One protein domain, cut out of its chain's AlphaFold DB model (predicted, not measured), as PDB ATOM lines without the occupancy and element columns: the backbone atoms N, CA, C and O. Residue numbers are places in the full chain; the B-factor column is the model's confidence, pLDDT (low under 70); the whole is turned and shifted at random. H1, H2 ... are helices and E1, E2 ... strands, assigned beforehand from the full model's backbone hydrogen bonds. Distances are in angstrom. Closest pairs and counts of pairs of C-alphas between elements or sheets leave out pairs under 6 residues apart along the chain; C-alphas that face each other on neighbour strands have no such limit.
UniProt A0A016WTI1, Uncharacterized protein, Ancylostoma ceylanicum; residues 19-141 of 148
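AT A GLANCE: This is residues 19 to 141 of the 148 residues of an uncharacterized protein of Ancylostoma ceylanicum (UniProt A0A016WTI1). The chain is wound as a short solenoid of stacked turns, with E1, E2, E3, E5 and E7 side by side as a twisted wall along one side. The first turns return through the short helices H1, H2 and H3, the later ones through unnamed stretches and the short strands E4 and E6, while H4 and H5 cover the end at E6 and E7. The printed part has 123 residues, with five named helices and seven named strands in the order E1 H1 E2 H2 H3 E3 E4 E5 E6 E7 H4 H5; the class is mixed, helices and strands, with under half of the residues in named elements. The wall has the order E1, E2, E3, E5, E7, and E4 and E6 form a second sheet; both are parallel. The whole is compact, with a radius of gyration of the C-alphas of 13.5 A and spans of 39 by 27 by 22 A.

HOW THE PARTS SIT: E1, residues 19 to 21, is an edge strand parallel to E2, residues 35 to 38, with N 21 and O 37 at 2.8 A. H1, residues 24 to 29, lies between them in a strand-helix-strand unit, two parallel neighbour strands with a helix between, whose crossover is right-handed. H2, residues 42 to 46, and H3, residues 50 to 54, lie between E2 and E3, residues 59 to 66, in a second such unit, also right-handed. H1, H2 and H3 are on the sheet but only graze it. H1 and H2 only just touch, with 3 pairs of C-alphas within 8 A, the closest those of Glu 24 and Thr 44, 4.7 A. E2 and E3 have N 38 and O 62 at 2.8 A, and E3 bends by 70 degrees at residue 62. E3 and E5, residues 86 to 90, have N 63 and O 86 at 2.8 A; E5 and E7, residues 110 to 114, the other edge strand, have N 87 and O 110 at 2.8 A. E4, residues 79 to 81, and E6, residues 101 to 103, have N 81 and O 102 at 2.8 A. The closest C-alphas of E6 and H4, residues 122 to 130, are Phe 101 and Leu 124, 6.1 A; H4 is not on the five-strand sheet. H5, residues 135 to 138, only grazes that sheet. Every O i to N i+4 pair is within hydrogen-bond range in H2, H3 and H4; H1 has 0 of 2, with 2 of 3 O i to N i+3 pairs within range, and H5 is too short for such a pair.

IN THESE COORDINATES: E1 begins at C-alpha 19, (145.027, 97.981, 103.865). E3 spans 19.0 A, E5 12.9 A and E7 13.1 A, ending at C-alpha 114, (140.731, 122.288, 109.033). H4 spans 12.3 A, and H5 ends at C-alpha 138, (151.400, 125.139, 105.193).

THE WHOLE: The two C-alphas farthest apart are those of Asn 28 and Pro 135, 39.4 A. The printed part has no cut, and the link from E3 to E4, 12 residues, is long. The mean pLDDT of the printed part is 92.0, and residues 30 to 31 and 106 to 107 are under 70.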
ATOM      1  N   CYS A  19     146.431  98.004 103.508       88.62
ATOM      2  CA  CYS A  19     145.027  97.981 103.865       88.62
ATOM      3  C   CYS A  19     144.299  99.125 103.187       88.62
ATOM      4  O   CYS A  19     144.720 100.282 103.247       88.62
ATOM      5  N   GLU A  20     143.173  98.777 102.587       89.69
ATOM      6  CA  GLU A  20     142.305  99.710 101.903       89.69
ATOM      7  C   GLU A  20     140.915  99.657 102.552       89.69
ATOM      8  O   GLU A  20     140.124  98.728 102.365       89.69
ATOM      9  N   ILE A  21     140.637 100.653 103.389       87.81
ATOM     10  CA  ILE A  21     139.377 100.797 104.114       87.81
ATOM     11  C   ILE A  21     138.500 101.761 103.314       87.81
ATOM     12  O   ILE A  21     138.608 102.983 103.428       87.81
ATOM     13  N   LEU A  22     137.644 101.183 102.472       84.88
ATOM     14  CA  LEU A  22     136.675 101.919 101.653       84.88
ATOM     15  C   LEU A  22     135.265 101.834 102.217       84.88
ATOM     16  O   LEU A  22     134.420 102.615 101.825       84.88
ATOM     17  N   GLN A  23     134.975 100.847 103.057       84.94
ATOM     18  CA  GLN A  23     133.638 100.585 103.580       84.94
ATOM     19  C   GLN A  23     133.762  99.964 104.970       84.94
ATOM     20  O   GLN A  23     134.781  99.345 105.286       84.94
ATOM     21  N   GLU A  24     132.698 100.060 105.767       83.50
ATOM     22  CA  GLU A  24     132.658  99.544 107.142       83.50
ATOM     23  C   GLU A  24     133.042  98.058 107.217       83.50
ATOM     24  O   GLU A  24     133.829  97.651 108.070       83.50
ATOM     25  N   LYS A  25     132.583  97.246 106.256       84.12
ATOM     26  CA  LYS A  25     132.861  95.803 106.213       84.12
ATOM     27  C   LYS A  25     134.358  95.460 106.186       84.12
ATOM     28  O   LYS A  25     134.735  94.380 106.634       84.12
ATOM     29  N   HIS A  26     135.211  96.363 105.688       85.12
ATOM     30  CA  HIS A  26     136.657  96.139 105.644       85.12
ATOM     31  C   HIS A  26     137.304  96.254 107.036       85.12
ATOM     32  O   HIS A  26     138.385  95.715 107.247       85.12
ATOM     33  N   LEU A  27     136.643  96.888 108.014       83.75
ATOM     34  CA  LEU A  27     137.170  97.035 109.377       83.75
ATOM     35  C   LEU A  27     137.389  95.687 110.081       83.75
ATOM     36  O   LEU A  27     138.277  95.570 110.918       83.75
ATOM     37  N   ASN A  28     136.632  94.653 109.710       75.19
ATOM     38  CA  ASN A  28     136.752  93.312 110.292       75.19
ATOM     39  C   ASN A  28     137.953  92.513 109.775       75.19
ATOM     40  O   ASN A  28     138.302  91.483 110.346       75.19
ATOM     41  N   THR A  29     138.561  92.943 108.673       70.50
ATOM     42  CA  THR A  29     139.569  92.147 107.960       70.50
ATOM     43  C   THR A  29     140.995  92.482 108.405       70.50
ATOM     44  O   THR A  29     141.955  91.823 108.008       70.50
ATOM     45  N   PHE A  30     141.165  93.501 109.249       68.44
ATOM     46  CA  PHE A  30     142.449  94.162 109.430       68.44
ATOM     47  C   PHE A  30     142.942  94.123 110.878       68.44
ATOM     48  O   PHE A  30     142.567  94.939 111.711       68.44
ATOM     49  N   GLY A  31     143.839  93.173 111.165       59.25
ATOM     50  CA  GLY A  31     144.481  93.044 112.481       59.25
ATOM     51  C   GLY A  31     145.844  93.733 112.621       59.25
ATOM     52  O   GLY A  31     146.255  93.999 113.742       59.25
ATOM     53  N   ASN A  32     146.565  94.009 111.523       70.38
ATOM     54  CA  ASN A  32     147.936  94.557 111.548       70.38
ATOM     55  C   ASN A  32     148.286  95.282 110.228       70.38
ATOM     56  O   ASN A  32     149.094  94.788 109.442       70.38
ATOM     57  N   CYS A  33     147.652  96.418 109.946       82.75
ATOM     58  CA  CYS A  33     147.972  97.238 108.773       82.75
ATOM     59  C   CYS A  33     149.249  98.044 108.997       82.75
ATOM     60  O   CYS A  33     149.353  98.752 109.995       82.75
ATOM     61  N   THR A  34     150.190  97.991 108.054       84.31
ATOM     62  CA  THR A  34     151.374  98.867 108.074       84.31
ATOM     63  C   THR A  34     151.241 100.020 107.082       84.31
ATOM     64  O   THR A  34     151.799 101.088 107.322       84.31
ATOM     65  N   HIS A  35     150.472  99.828 106.001       88.88
ATOM     66  CA  HIS A  35     150.229 100.813 104.945       88.88
ATOM     67  C   HIS A  35     148.724 101.045 104.782       88.88
ATOM     68  O   HIS A  35     147.970 100.072 104.742       88.88
ATOM     69  N   LEU A  36     148.287 102.303 104.686       90.31
ATOM     70  CA  LEU A  36     146.861 102.647 104.708       90.31
ATOM     71  C   LEU A  36     146.406 103.521 103.534       90.31
ATOM     72  O   LEU A  36     147.023 104.547 103.222       90.31
ATOM     73  N   VAL A  37     145.253 103.130 102.987       90.75
ATOM     74  CA  VAL A  37     144.307 103.951 102.225       90.75
ATOM     75  C   VAL A  37     142.972 103.946 102.978       90.75
ATOM     76  O   VAL A  37     142.369 102.893 103.164       90.75
ATOM     77  N   LEU A  38     142.522 105.114 103.438       88.19
ATOM     78  CA  LEU A  38     141.251 105.312 104.139       88.19
ATOM     79  C   LEU A  38     140.429 106.383 103.422       88.19
ATOM     80  O   LEU A  38     140.877 107.528 103.318       88.19
ATOM     81  N   ASN A  39     139.217 106.018 103.000       87.00
ATOM     82  CA  ASN A  39     138.258 106.932 102.379       87.00
ATOM     83  C   ASN A  39     137.099 107.298 103.329       87.00
ATOM     84  O   ASN A  39     136.724 106.494 104.187       87.00
ATOM     85  N   PRO A  40     136.508 108.502 103.194       78.19
ATOM     86  CA  PRO A  40     135.659 109.097 104.221       78.19
ATOM     87  C   PRO A  40     134.187 108.672 104.093       78.19
ATOM     88  O   PRO A  40     133.306 109.507 103.898       78.19
ATOM     89  N   PHE A  41     133.893 107.377 104.205       84.69
ATOM     90  CA  PHE A  41     132.505 106.917 104.308       84.69
ATOM     91  C   PHE A  41     131.987 107.121 105.734       84.69
ATOM     92  O   PHE A  41     132.628 106.711 106.703       84.69
ATOM     93  N   GLN A  42     130.830 107.772 105.875       77.31
ATOM     94  CA  GLN A  42     130.327 108.244 107.172       77.31
ATOM     95  C   GLN A  42     130.104 107.114 108.189       77.31
ATOM     96  O   GLN A  42     130.368 107.301 109.379       77.31
ATOM     97  N   GLU A  43     129.672 105.943 107.721       83.94
ATOM     98  CA  GLU A  43     129.508 104.726 108.528       83.94
ATOM     99  C   GLU A  43     130.851 104.285 109.124       83.94
ATOM    100  O   GLU A  43     130.972 104.079 110.327       83.94
ATOM    101  N   THR A  44     131.909 104.277 108.306       88.69
ATOM    102  CA  THR A  44     133.268 103.927 108.738       88.69
ATOM    103  C   THR A  44     133.821 104.914 109.768       88.69
ATOM    104  O   THR A  44     134.478 104.496 110.716       88.69
ATOM    105  N   MET A  45     133.550 106.217 109.625       91.62
ATOM    106  CA  MET A  45     134.093 107.261 110.516       91.62
ATOM    107  C   MET A  45     133.559 107.188 111.950       91.62
ATOM    108  O   MET A  45     134.238 107.632 112.880       91.62
ATOM    109  N   ASN A  46     132.346 106.666 112.132       88.50
ATOM    110  CA  ASN A  46     131.698 106.552 113.439       88.50
ATOM    111  C   ASN A  46     131.825 105.158 114.053       88.50
ATOM    112  O   ASN A  46     131.418 104.962 115.200       88.50
ATOM    113  N   ASP A  47     132.405 104.216 113.319       91.25
ATOM    114  CA  ASP A  47     132.566 102.853 113.782       91.25
ATOM    115  C   ASP A  47     133.566 102.775 114.951       91.25
ATOM    116  O   ASP A  47     134.695 103.272 114.837       91.25
ATOM    117  N   PRO A  48     133.211 102.129 116.077       89.62
ATOM    118  CA  PRO A  48     134.113 101.994 117.217       89.62
ATOM    119  C   PRO A  48     135.394 101.206 116.892       89.62
ATOM    120  O   PRO A  48     136.419 101.424 117.537       89.62
ATOM    121  N   ARG A  49     135.372 100.332 115.878       91.19
ATOM    122  CA  ARG A  49     136.518  99.518 115.435       91.19
ATOM    123  C   ARG A  49     137.512 100.304 114.589       91.19
ATOM    124  O   ARG A  49     138.641  99.845 114.416       91.19
ATOM    125  N   LEU A  50     137.137 101.481 114.071       92.19
ATOM    126  CA  LEU A  50     138.005 102.275 113.196       92.19
ATOM    127  C   LEU A  50     139.366 102.529 113.840       92.19
ATOM    128  O   LEU A  50     140.398 102.357 113.192       92.19
ATOM    129  N   TYR A  51     139.373 102.911 115.119       93.44
ATOM    130  CA  TYR A  51     140.613 103.190 115.834       93.44
ATOM    131  C   TYR A  51     141.548 101.980 115.842       93.44
ATOM    132  O   TYR A  51     142.725 102.103 115.508       93.44
ATOM    133  N   ASP A  52     141.020 100.805 116.181       91.31
ATOM    134  CA  ASP A  52     141.806  99.578 116.251       91.31
ATOM    135  C   ASP A  52     142.370  99.169 114.888       91.31
ATOM    136  O   ASP A  52     143.507  98.696 114.829       91.31
ATOM    137  N   ALA A  53     141.639  99.441 113.804       90.19
ATOM    138  CA  ALA A  53     142.088  99.172 112.443       90.19
ATOM    139  C   ALA A  53     143.271 100.060 112.005       90.19
ATOM    140  O   ALA A  53     144.126  99.610 111.240       90.19
ATOM    141  N   ILE A  54     143.348 101.311 112.485       92.50
ATOM    142  CA  ILE A  54     144.341 102.292 112.004       92.50
ATOM    143  C   ILE A  54     145.479 102.581 112.989       92.50
ATOM    144  O   ILE A  54     146.524 103.084 112.575       92.50
ATOM    145  N   LYS A  55     145.326 102.270 114.284       93.00
ATOM    146  CA  LYS A  55     146.236 102.769 115.332       93.00
ATOM    147  C   LYS A  55     147.699 102.343 115.172       93.00
ATOM    148  O   LYS A  55     148.581 103.046 115.648       93.00
ATOM    149  N   LYS A  56     147.972 101.222 114.499       92.56
ATOM    150  CA  LYS A  56     149.334 100.693 114.281       92.56
ATOM    151  C   LYS A  56     149.932 101.043 112.916       92.56
ATOM    152  O   LYS A  56     151.032 100.596 112.614       92.56
ATOM    153  N   VAL A  57     149.222 101.803 112.083       92.94
ATOM    154  CA  VAL A  57     149.701 102.157 110.744       92.94
ATOM    155  C   VAL A  57     150.937 103.040 110.850       92.94
ATOM    156  O   VAL A  57     150.912 104.079 111.505       92.94
ATOM    157  N   GLU A  58     151.996 102.648 110.150       94.56
ATOM    158  CA  GLU A  58     153.282 103.353 110.127       94.56
ATOM    159  C   GLU A  58     153.465 104.176 108.850       94.56
ATOM    160  O   GLU A  58     154.371 105.007 108.766       94.56
ATOM    161  N   ARG A  59     152.617 103.957 107.837       95.38
ATOM    162  CA  ARG A  59     152.706 104.620 106.536       95.38
ATOM    163  C   ARG A  59     151.324 104.899 105.949       95.38
ATOM    164  O   ARG A  59     150.512 103.990 105.794       95.38
ATOM    165  N   MET A  60     151.053 106.151 105.590       95.44
ATOM    166  CA  MET A  60     149.741 106.581 105.083       95.44
ATOM    167  C   MET A  60     149.859 107.146 103.673       95.44
ATOM    168  O   MET A  60     150.620 108.081 103.460       95.44
ATOM    169  N   TYR A  61     149.101 106.596 102.725       94.19
ATOM    170  CA  TYR A  61     149.069 107.074 101.337       94.19
ATOM    171  C   TYR A  61     147.873 107.984 101.110       94.19
ATOM    172  O   TYR A  61     148.036 109.095 100.625       94.19
ATOM    173  N   VAL A  62     146.688 107.524 101.505       95.00
ATOM    174  CA  VAL A  62     145.452 108.305 101.477       95.00
ATOM    175  C   VAL A  62     144.812 108.167 102.847       95.00
ATOM    176  O   VAL A  62     144.581 107.053 103.315       95.00
ATOM    177  N   PHE A  63     144.564 109.281 103.519       96.31
ATOM    178  CA  PHE A  63     143.967 109.286 104.846       96.31
ATOM    179  C   PHE A  63     142.955 110.412 104.954       96.31
ATOM    180  O   PHE A  63     143.304 111.557 105.252       96.31
ATOM    181  N   HIS A  64     141.698 110.080 104.678       96.56
ATOM    182  CA  HIS A  64     140.587 111.010 104.770       96.56
ATOM    183  C   HIS A  64     139.775 110.702 106.024       96.56
ATOM    184  O   HIS A  64     139.071 109.697 106.100       96.56
ATOM    185  N   LEU A  65     139.883 111.584 107.012       95.94
ATOM    186  CA  LEU A  65     139.202 111.489 108.290       95.94
ATOM    187  C   LEU A  65     138.288 112.700 108.477       95.94
ATOM    188  O   LEU A  65     138.753 113.831 108.644       95.94
ATOM    189  N   ASN A  66     136.982 112.458 108.457       95.62
ATOM    190  CA  ASN A  66     135.978 113.511 108.532       95.62
ATOM    191  C   ASN A  66     134.895 113.165 109.552       95.62
ATOM    192  O   ASN A  66     134.399 112.040 109.555       95.62
ATOM    193  N   ASN A  67     134.497 114.139 110.372       95.69
ATOM    194  CA  ASN A  67     133.385 114.012 111.318       95.69
ATOM    195  C   ASN A  67     133.470 112.773 112.235       95.69
ATOM    196  O   ASN A  67     132.447 112.178 112.569       95.69
ATOM    197  N   THR A  68     134.673 112.367 112.653       94.88
ATOM    198  CA  THR A  68     134.831 111.227 113.562       94.88
ATOM    199  C   THR A  68     134.753 111.626 115.040       94.88
ATOM    200  O   THR A  68     135.034 112.761 115.439       94.88
ATOM    201  N   ASN A  69     134.439 110.640 115.884       94.25
ATOM    202  CA  ASN A  69     134.498 110.735 117.340       94.25
ATOM    203  C   ASN A  69     135.866 110.367 117.940       94.25
ATOM    204  O   ASN A  69     136.015 110.411 119.168       94.25
ATOM    205  N   LEU A  70     136.863 110.028 117.113       96.19
ATOM    206  CA  LEU A  70     138.211 109.708 117.585       96.19
ATOM    207  C   LEU A  70     138.855 110.876 118.342       96.19
ATOM    208  O   LEU A  70     138.698 112.049 118.004       96.19
ATOM    209  N   THR A  71     139.642 110.535 119.363       96.25
ATOM    210  CA  THR A  71     140.455 111.500 120.124       96.25
ATOM    211  C   THR A  71     141.925 111.511 119.700       96.25
ATOM    212  O   THR A  71     142.608 112.517 119.895       96.25
ATOM    213  N   ARG A  72     142.387 110.426 119.068       95.75
ATOM    214  CA  ARG A  72     143.721 110.218 118.486       95.75
ATOM    215  C   ARG A  72     143.612 109.235 117.313       95.75
ATOM    216  O   ARG A  72     142.643 108.483 117.257       95.75
ATOM    217  N   ILE A  73     144.596 109.226 116.411       94.50
ATOM    218  CA  ILE A  73     144.577 108.384 115.192       94.50
ATOM    219  C   ILE A  73     145.687 107.327 115.121       94.50
ATOM    220  O   ILE A  73     145.668 106.499 114.220       94.50
ATOM    221  N   SER A  74     146.665 107.346 116.031       94.69
ATOM    222  CA  SER A  74     147.796 106.415 115.989       94.69
ATOM    223  C   SER A  74     148.433 106.200 117.365       94.69
ATOM    224  O   SER A  74     148.399 107.085 118.223       94.69
ATOM    225  N   GLU A  75     149.017 105.016 117.538       94.31
ATOM    226  CA  GLU A  75     149.941 104.597 118.603       94.31
ATOM    227  C   GLU A  75     151.354 104.373 118.059       94.31
ATOM    228  O   GLU A  75     152.281 104.155 118.837       94.31
ATOM    229  N   ALA A  76     151.534 104.428 116.735       92.94
ATOM    230  CA  ALA A  76     152.849 104.324 116.134       92.94
ATOM    231  C   ALA A  76     153.712 105.516 116.590       92.94
ATOM    232  O   ALA A  76     153.242 106.660 116.589       92.94
ATOM    233  N   PRO A  77     154.988 105.289 116.949       93.00
ATOM    234  CA  PRO A  77     155.874 106.364 117.395       93.00
ATOM    235  C   PRO A  77     156.111 107.412 116.298       93.00
ATOM    236  O   PRO A  77     156.392 108.578 116.594       93.00
ATOM    237  N   LYS A  78     155.996 106.992 115.032       96.19
ATOM    238  CA  LYS A  78     156.169 107.804 113.831       96.19
ATOM    239  C   LYS A  78     155.279 107.267 112.712       96.19
ATOM    240  O   LYS A  78     155.150 106.054 112.566       96.19
ATOM    241  N   VAL A  79     154.719 108.163 111.903       97.00
ATOM    242  CA  VAL A  79     153.952 107.818 110.698       97.00
ATOM    243  C   VAL A  79     154.581 108.494 109.491       97.00
ATOM    244  O   VAL A  79     154.743 109.710 109.452       97.00
ATOM    245  N   THR A  80     154.932 107.703 108.489       96.81
ATOM    246  CA  THR A  80     155.613 108.183 107.290       96.81
ATOM    247  C   THR A  80     154.607 108.590 106.221       96.81
ATOM    248  O   THR A  80     153.691 107.830 105.893       96.81
ATOM    249  N   LEU A  81     154.818 109.771 105.645       96.56
ATOM    250  CA  LEU A  81     154.085 110.301 104.503       96.56
ATOM    251  C   LEU A  81     154.950 110.145 103.236       96.56
ATOM    252  O   LEU A  81     155.920 110.896 103.055       96.56
ATOM    253  N   PRO A  82     154.656 109.144 102.382       94.69
ATOM    254  CA  PRO A  82     155.370 108.899 101.140       94.69
ATOM    255  C   PRO A  82     155.051 109.952 100.069       94.69
ATOM    256  O   PRO A  82     154.425 110.983 100.310       94.69
ATOM    257  N   LYS A  83     155.536 109.702  98.847       92.44
ATOM    258  CA  LYS A  83     155.331 110.621  97.723       92.44
ATOM    259  C   LYS A  83     153.872 110.575  97.314       92.44
ATOM    260  O   LYS A  83     153.314 109.487  97.270       92.44
ATOM    261  N   ASP A  84     153.317 111.740  96.998       93.00
ATOM    262  CA  ASP A  84     151.929 111.902  96.575       93.00
ATOM    263  C   ASP A  84     150.918 111.501  97.664       93.00
ATOM    264  O   ASP A  84     149.747 111.292  97.365       93.00
ATOM    265  N   ALA A  85     151.355 111.448  98.932       95.19
ATOM    266  CA  ALA A  85     150.461 111.191 100.049       95.19
ATOM    267  C   ALA A  85     149.417 112.307 100.206       95.19
ATOM    268  O   ALA A  85     149.714 113.501 100.047       95.19
ATOM    269  N   GLU A  86     148.205 111.889 100.554       96.50
ATOM    270  CA  GLU A  86     147.010 112.711 100.643       96.50
ATOM    271  C   GLU A  86     146.367 112.565 102.028       96.50
ATOM    272  O   GLU A  86     145.846 111.509 102.379       96.50
ATOM    273  N   ILE A  87     146.440 113.620 102.841       97.44
ATOM    274  CA  ILE A  87     145.952 113.639 104.222       97.44
ATOM    275  C   ILE A  87     144.905 114.740 104.364       97.44
ATOM    276  O   ILE A  87     145.226 115.929 104.292       97.44
ATOM    277  N   PHE A  88     143.663 114.332 104.604       97.94
ATOM    278  CA  PHE A  88     142.520 115.212 104.818       97.94
ATOM    279  C   PHE A  88     141.933 114.920 106.194       97.94
ATOM    280  O   PHE A  88     141.430 113.828 106.435       97.94
ATOM    281  N   ILE A  89     142.006 115.883 107.110       97.94
ATOM    282  CA  ILE A  89     141.507 115.736 108.482       97.94
ATOM    283  C   ILE A  89     140.611 116.932 108.777       97.94
ATOM    284  O   ILE A  89     141.101 118.033 109.024       97.94
ATOM    285  N   VAL A  90     139.296 116.731 108.723       97.50
ATOM    286  CA  VAL A  90     138.327 117.836 108.740       97.50
ATOM    287  C   VAL A  90     137.210 117.588 109.753       97.50
ATOM    288  O   VAL A  90     136.743 116.462 109.897       97.50
ATOM    289  N   ASN A  91     136.766 118.632 110.457       97.25
ATOM    290  CA  ASN A  91     135.580 118.601 111.328       97.25
ATOM    291  C   ASN A  91     135.608 117.570 112.482       97.25
ATOM    292  O   ASN A  91     134.565 117.139 112.981       97.25
ATOM    293  N   ASN A  92     136.782 117.174 112.977       97.25
ATOM    294  CA  ASN A  92     136.886 116.180 114.050       97.25
ATOM    295  C   ASN A  92     136.903 116.860 115.426       97.25
ATOM    296  O   ASN A  92     137.954 117.148 116.003       97.25
ATOM    297  N   ARG A  93     135.711 117.101 115.987       96.69
ATOM    298  CA  ARG A  93     135.510 117.877 117.235       96.69
ATOM    299  C   ARG A  93     136.258 117.340 118.457       96.69
ATOM    300  O   ARG A  93     136.545 118.094 119.389       96.69
ATOM    301  N   ARG A  94     136.521 116.032 118.494       96.94
ATOM    302  CA  ARG A  94     137.147 115.346 119.636       96.94
ATOM    303  C   ARG A  94     138.630 115.061 119.433       96.94
ATOM    304  O   ARG A  94     139.287 114.728 120.422       96.94
ATOM    305  N   LEU A  95     139.147 115.218 118.216       97.69
ATOM    306  CA  LEU A  95     140.516 114.859 117.877       97.69
ATOM    307  C   LEU A  95     141.498 115.849 118.508       97.69
ATOM    308  O   LEU A  95     141.382 117.057 118.318       97.69
ATOM    309  N   LYS A  96     142.452 115.330 119.290       96.94
ATOM    310  CA  LYS A  96     143.390 116.142 120.081       96.94
ATOM    311  C   LYS A  96     144.804 116.134 119.517       96.94
ATOM    312  O   LYS A  96     145.485 117.154 119.553       96.94
ATOM    313  N   THR A  97     145.255 114.990 119.015       94.88
ATOM    314  CA  THR A  97     146.657 114.783 118.635       94.88
ATOM    315  C   THR A  97     146.778 114.084 117.289       94.88
ATOM    316  O   THR A  97     146.091 113.091 117.033       94.88
ATOM    317  N   LEU A  98     147.704 114.578 116.468       96.44
ATOM    318  CA  LEU A  98     148.246 113.871 115.312       96.44
ATOM    319  C   LEU A  98     149.419 112.970 115.748       96.44
ATOM    320  O   LEU A  98     150.030 113.247 116.783       96.44
ATOM    321  N   PRO A  99     149.749 111.906 114.994       96.62
ATOM    322  CA  PRO A  99     151.016 111.209 115.156       96.62
ATOM    323  C   PRO A  99     152.174 112.133 114.796       96.62
ATOM    324  O   PRO A  99     151.998 113.143 114.113       96.62
ATOM    325  N   ASN A 100     153.379 111.722 115.179       97.44
ATOM    326  CA  ASN A 100     154.585 112.337 114.651       97.44
ATOM    327  C   ASN A 100     154.724 111.973 113.172       97.44
ATOM    328  O   ASN A 100     155.141 110.863 112.833       97.44
ATOM    329  N   PHE A 101     154.355 112.898 112.293       97.31
ATOM    330  CA  PHE A 101     154.500 112.705 110.861       97.31
ATOM    331  C   PHE A 101     155.949 112.907 110.427       97.31
ATOM    332  O   PHE A 101     156.599 113.879 110.816       97.31
ATOM    333  N   GLU A 102     156.434 112.007 109.578       97.12
ATOM    334  CA  GLU A 102     157.679 112.162 108.836       97.12
ATOM    335  C   GLU A 102     157.371 112.279 107.352       97.12
ATOM    336  O   GLU A 102     156.847 111.355 106.732       97.12
ATOM    337  N   ILE A 103     157.729 113.415 106.768       96.12
ATOM    338  CA  ILE A 103     157.572 113.650 105.338       96.12
ATOM    339  C   ILE A 103     158.828 113.139 104.635       96.12
ATOM    340  O   ILE A 103     159.945 113.597 104.899       96.12
ATOM    341  N   GLU A 104     158.677 112.204 103.701       92.94
ATOM    342  CA  GLU A 104     159.815 111.750 102.902       92.94
ATOM    343  C   GLU A 104     160.306 112.860 101.944       92.94
ATOM    344  O   GLU A 104     159.523 113.640 101.402       92.94
ATOM    345  N   ASN A 105     161.625 112.964 101.736       80.38
ATOM    346  CA  ASN A 105     162.245 114.074 100.993       80.38
ATOM    347  C   ASN A 105     161.809 114.151  99.516       80.38
ATOM    348  O   ASN A 105     161.728 113.123  98.845       80.38
ATOM    349  N   GLY A 106     161.648 115.379  98.994       62.97
ATOM    350  CA  GLY A 106     161.508 115.660  97.553       62.97
ATOM    351  C   GLY A 106     160.114 115.419  96.966       62.97
ATOM    352  O   GLY A 106     159.984 115.137  95.775       62.97
ATOM    353  N   LYS A 107     159.067 115.458  97.796       69.12
ATOM    354  CA  LYS A 107     157.775 114.853  97.460       69.12
ATOM    355  C   LYS A 107     156.626 115.853  97.442       69.12
ATOM    356  O   LYS A 107     156.529 116.750  98.274       69.12
ATOM    357  N   ARG A 108     155.741 115.668  96.462       86.12
ATOM    358  CA  ARG A 108     154.436 116.326  96.400       86.12
ATOM    359  C   ARG A 108     153.564 115.724  97.497       86.12
ATOM    360  O   ARG A 108     153.501 114.507  97.619       86.12
ATOM    361  N   LEU A 109     152.927 116.580  98.279       92.88
ATOM    362  CA  LEU A 109     151.988 116.204  99.329       92.88
ATOM    363  C   LEU A 109     150.708 116.999  99.137       92.88
ATOM    364  O   LEU A 109     150.743 118.131  98.637       92.88
ATOM    365  N   ARG A 110     149.600 116.421  99.580       95.81
ATOM    366  CA  ARG A 110     148.317 117.101  99.719       95.81
ATOM    367  C   ARG A 110     147.904 116.995 101.175       95.81
ATOM    368  O   ARG A 110     147.539 115.922 101.634       95.81
ATOM    369  N   LEU A 111     148.034 118.096 101.904       97.00
ATOM    370  CA  LEU A 111     147.612 118.186 103.297       97.00
ATOM    371  C   LEU A 111     146.451 119.169 103.371       97.00
ATOM    372  O   LEU A 111     146.558 120.270 102.831       97.00
ATOM    373  N   PHE A 112     145.369 118.788 104.031       98.06
ATOM    374  CA  PHE A 112     144.250 119.672 104.324       98.06
ATOM    375  C   PHE A 112     143.699 119.330 105.708       98.06
ATOM    376  O   PHE A 112     143.029 118.315 105.893       98.06
ATOM    377  N   ILE A 113     144.039 120.149 106.703       98.38
ATOM    378  CA  ILE A 113     143.622 119.948 108.094       98.38
ATOM    379  C   ILE A 113     142.907 121.208 108.561       98.38
ATOM    380  O   ILE A 113     143.555 122.230 108.762       98.38
ATOM    381  N   GLN A 114     141.587 121.139 108.717       98.06
ATOM    382  CA  GLN A 114     140.731 122.288 109.033       98.06
ATOM    383  C   GLN A 114     139.607 121.894 109.993       98.06
ATOM    384  O   GLN A 114     139.211 120.732 110.055       98.06
ATOM    385  N   ASP A 115     139.085 122.861 110.743       97.75
ATOM    386  CA  ASP A 115     137.900 122.686 111.592       97.75
ATOM    387  C   ASP A 115     138.011 121.579 112.662       97.75
ATOM    388  O   ASP A 115     137.023 120.968 113.072       97.75
ATOM    389  N   ASN A 116     139.220 121.316 113.172       97.75
ATOM    390  CA  ASN A 116     139.445 120.409 114.302       97.75
ATOM    391  C   ASN A 116     139.767 121.237 115.563       97.75
ATOM    392  O   ASN A 116     140.937 121.509 115.846       97.75
ATOM    393  N   PRO A 117     138.764 121.660 116.353       96.81
ATOM    394  CA  PRO A 117     138.904 122.720 117.360       96.81
ATOM    395  C   PRO A 117     139.825 122.381 118.538       96.81
ATOM    396  O   PRO A 117     140.151 123.257 119.328       96.81
ATOM    397  N   ARG A 118     140.210 121.111 118.704       97.44
ATOM    398  CA  ARG A 118     141.058 120.633 119.809       97.44
ATOM    399  C   ARG A 118     142.390 120.060 119.333       97.44
ATOM    400  O   ARG A 118     143.160 119.568 120.159       97.44
ATOM    401  N   LEU A 119     142.641 120.089 118.025       97.81
ATOM    402  CA  LEU A 119     143.760 119.395 117.412       97.81
ATOM    403  C   LEU A 119     145.045 120.210 117.524       97.81
ATOM    404  O   LEU A 119     145.126 121.346 117.060       97.81
ATOM    405  N   ASN A 120     146.080 119.600 118.086       97.00
ATOM    406  CA  ASN A 120     147.423 120.150 118.052       97.00
ATOM    407  C   ASN A 120     148.152 119.713 116.768       97.00
ATOM    408  O   ASN A 120     148.475 118.537 116.599       97.00
ATOM    409  N   THR A 121     148.433 120.669 115.882       97.75
ATOM    410  CA  THR A 121     149.139 120.480 114.600       97.75
ATOM    411  C   THR A 121     150.620 120.881 114.653       97.75
ATOM    412  O   THR A 121     151.303 120.839 113.630       97.75
ATOM    413  N   THR A 122     151.148 121.240 115.832       97.44
ATOM    414  CA  THR A 122     152.499 121.814 116.001       97.44
ATOM    415  C   THR A 122     153.587 120.963 115.353       97.44
ATOM    416  O   THR A 122     154.403 121.486 114.596       97.44
ATOM    417  N   GLN A 123     153.588 119.650 115.610       97.06
ATOM    418  CA  GLN A 123     154.611 118.751 115.072       97.06
ATOM    419  C   GLN A 123     154.574 118.702 113.538       97.06
ATOM    420  O   GLN A 123     155.622 118.794 112.904       97.06
ATOM    421  N   LEU A 124     153.384 118.633 112.934       97.31
ATOM    422  CA  LEU A 124     153.237 118.599 111.479       97.31
ATOM    423  C   LEU A 124     153.700 119.913 110.832       97.31
ATOM    424  O   LEU A 124     154.365 119.888 109.797       97.31
ATOM    425  N   LEU A 125     153.401 121.059 111.450       97.50
ATOM    426  CA  LEU A 125     153.877 122.368 110.989       97.50
ATOM    427  C   LEU A 125     155.407 122.484 111.086       97.50
ATOM    428  O   LEU A 125     156.050 122.981 110.159       97.50
ATOM    429  N   GLN A 126     156.007 121.993 112.175       97.50
ATOM    430  CA  GLN A 126     157.465 121.938 112.334       97.50
ATOM    431  C   GLN A 126     158.113 121.028 111.287       97.50
ATOM    432  O   GLN A 126     159.115 121.413 110.679       97.50
ATOM    433  N   GLU A 127     157.523 119.862 111.028       96.88
ATOM    434  CA  GLU A 127     157.978 118.949 109.983       96.88
ATOM    435  C   GLU A 127     157.886 119.605 108.600       96.88
ATOM    436  O   GLU A 127     158.859 119.588 107.844       96.88
ATOM    437  N   CYS A 128     156.774 120.284 108.299       95.38
ATOM    438  CA  CYS A 128     156.610 121.045 107.062       95.38
ATOM    439  C   CYS A 128     157.673 122.141 106.909       95.38
ATOM    440  O   CYS A 128     158.257 122.289 105.835       95.38
ATOM    441  N   LYS A 129     157.981 122.883 107.982       95.19
ATOM    442  CA  LYS A 129     159.040 123.905 107.987       95.19
ATOM    443  C   LYS A 129     160.410 123.285 107.716       95.19
ATOM    444  O   LYS A 129     161.141 123.761 106.848       95.19
ATOM    445  N   ARG A 130     160.746 122.198 108.418       95.75
ATOM    446  CA  ARG A 130     162.008 121.457 108.253       95.75
ATOM    447  C   ARG A 130     162.180 120.938 106.827       95.75
ATOM    448  O   ARG A 130     163.279 120.979 106.280       95.75
ATOM    449  N   LYS A 131     161.085 120.478 106.220       95.00
ATOM    450  CA  LYS A 131     161.037 119.897 104.871       95.00
ATOM    451  C   LYS A 131     160.783 120.924 103.772       95.00
ATOM    452  O   LYS A 131     160.741 120.545 102.605       95.00
ATOM    453  N   ARG A 132     160.666 122.208 104.132       94.12
ATOM    454  CA  ARG A 132     160.420 123.330 103.217       94.12
ATOM    455  C   ARG A 132     159.170 123.114 102.356       94.12
ATOM    456  O   ARG A 132     159.201 123.306 101.142       94.12
ATOM    457  N   CYS A 133     158.071 122.689 102.978       93.06
ATOM    458  CA  CYS A 133     156.796 122.543 102.283       93.06
ATOM    459  C   CYS A 133     156.368 123.873 101.631       93.06
ATOM    460  O   CYS A 133     156.591 124.939 102.211       93.06
ATOM    461  N   PRO A 134     155.725 123.835 100.448       93.56
ATOM    462  CA  PRO A 134     155.220 125.041  99.801       93.56
ATOM    463  C   PRO A 134     154.239 125.807 100.705       93.56
ATOM    464  O   PRO A 134     153.429 125.156 101.370       93.56
ATOM    465  N   PRO A 135     154.202 127.156 100.665       94.69
ATOM    466  CA  PRO A 135     153.291 127.953 101.492       94.69
ATOM    467  C   PRO A 135     151.825 127.521 101.390       94.69
ATOM    468  O   PRO A 135     151.144 127.421 102.400       94.69
ATOM    469  N   ARG A 136     151.357 127.145 100.190       95.31
ATOM    470  CA  ARG A 136     149.994 126.622  99.981       95.31
ATOM    471  C   ARG A 136     149.654 125.391 100.836       95.31
ATOM    472  O   ARG A 136     148.502 125.230 101.203       95.31
ATOM    473  N   ILE A 137     150.639 124.533 101.120       94.94
ATOM    474  CA  ILE A 137     150.473 123.326 101.946       94.94
ATOM    475  C   ILE A 137     150.527 123.686 103.429       94.94
ATOM    476  O   ILE A 137     149.819 123.100 104.232       94.94
ATOM    477  N   VAL A 138     151.358 124.656 103.807       96.12
ATOM    478  CA  VAL A 138     151.400 125.139 105.193       96.12
ATOM    479  C   VAL A 138     150.082 125.833 105.548       96.12
ATOM    480  O   VAL A 138     149.508 125.554 106.592       96.12
ATOM    481  N   ASN A 139     149.556 126.662 104.644       96.69
ATOM    482  CA  ASN A 139     148.322 127.425 104.844       96.69
ATOM    483  C   ASN A 139     147.055 126.554 104.869       96.69
ATOM    484  O   ASN A 139     146.020 127.003 105.353       96.69
ATOM    485  N   SER A 140     147.111 125.325 104.351       97.44
ATOM    486  CA  SER A 140     146.001 124.371 104.433       97.44
ATOM    487  C   SER A 140     145.996 123.562 105.735       97.44
ATOM    488  O   SER A 140     145.062 122.793 105.966       97.44
ATOM    489  N   ILE A 141     146.998 123.746 106.599       98.06
ATOM    490  CA  ILE A 141     147.063 123.173 107.942       98.06
ATOM    491  C   ILE A 141     146.615 124.251 108.931       98.06
ATOM    492  O   ILE A 141     147.247 125.298 109.047       98.06
TER     493      ILE A 141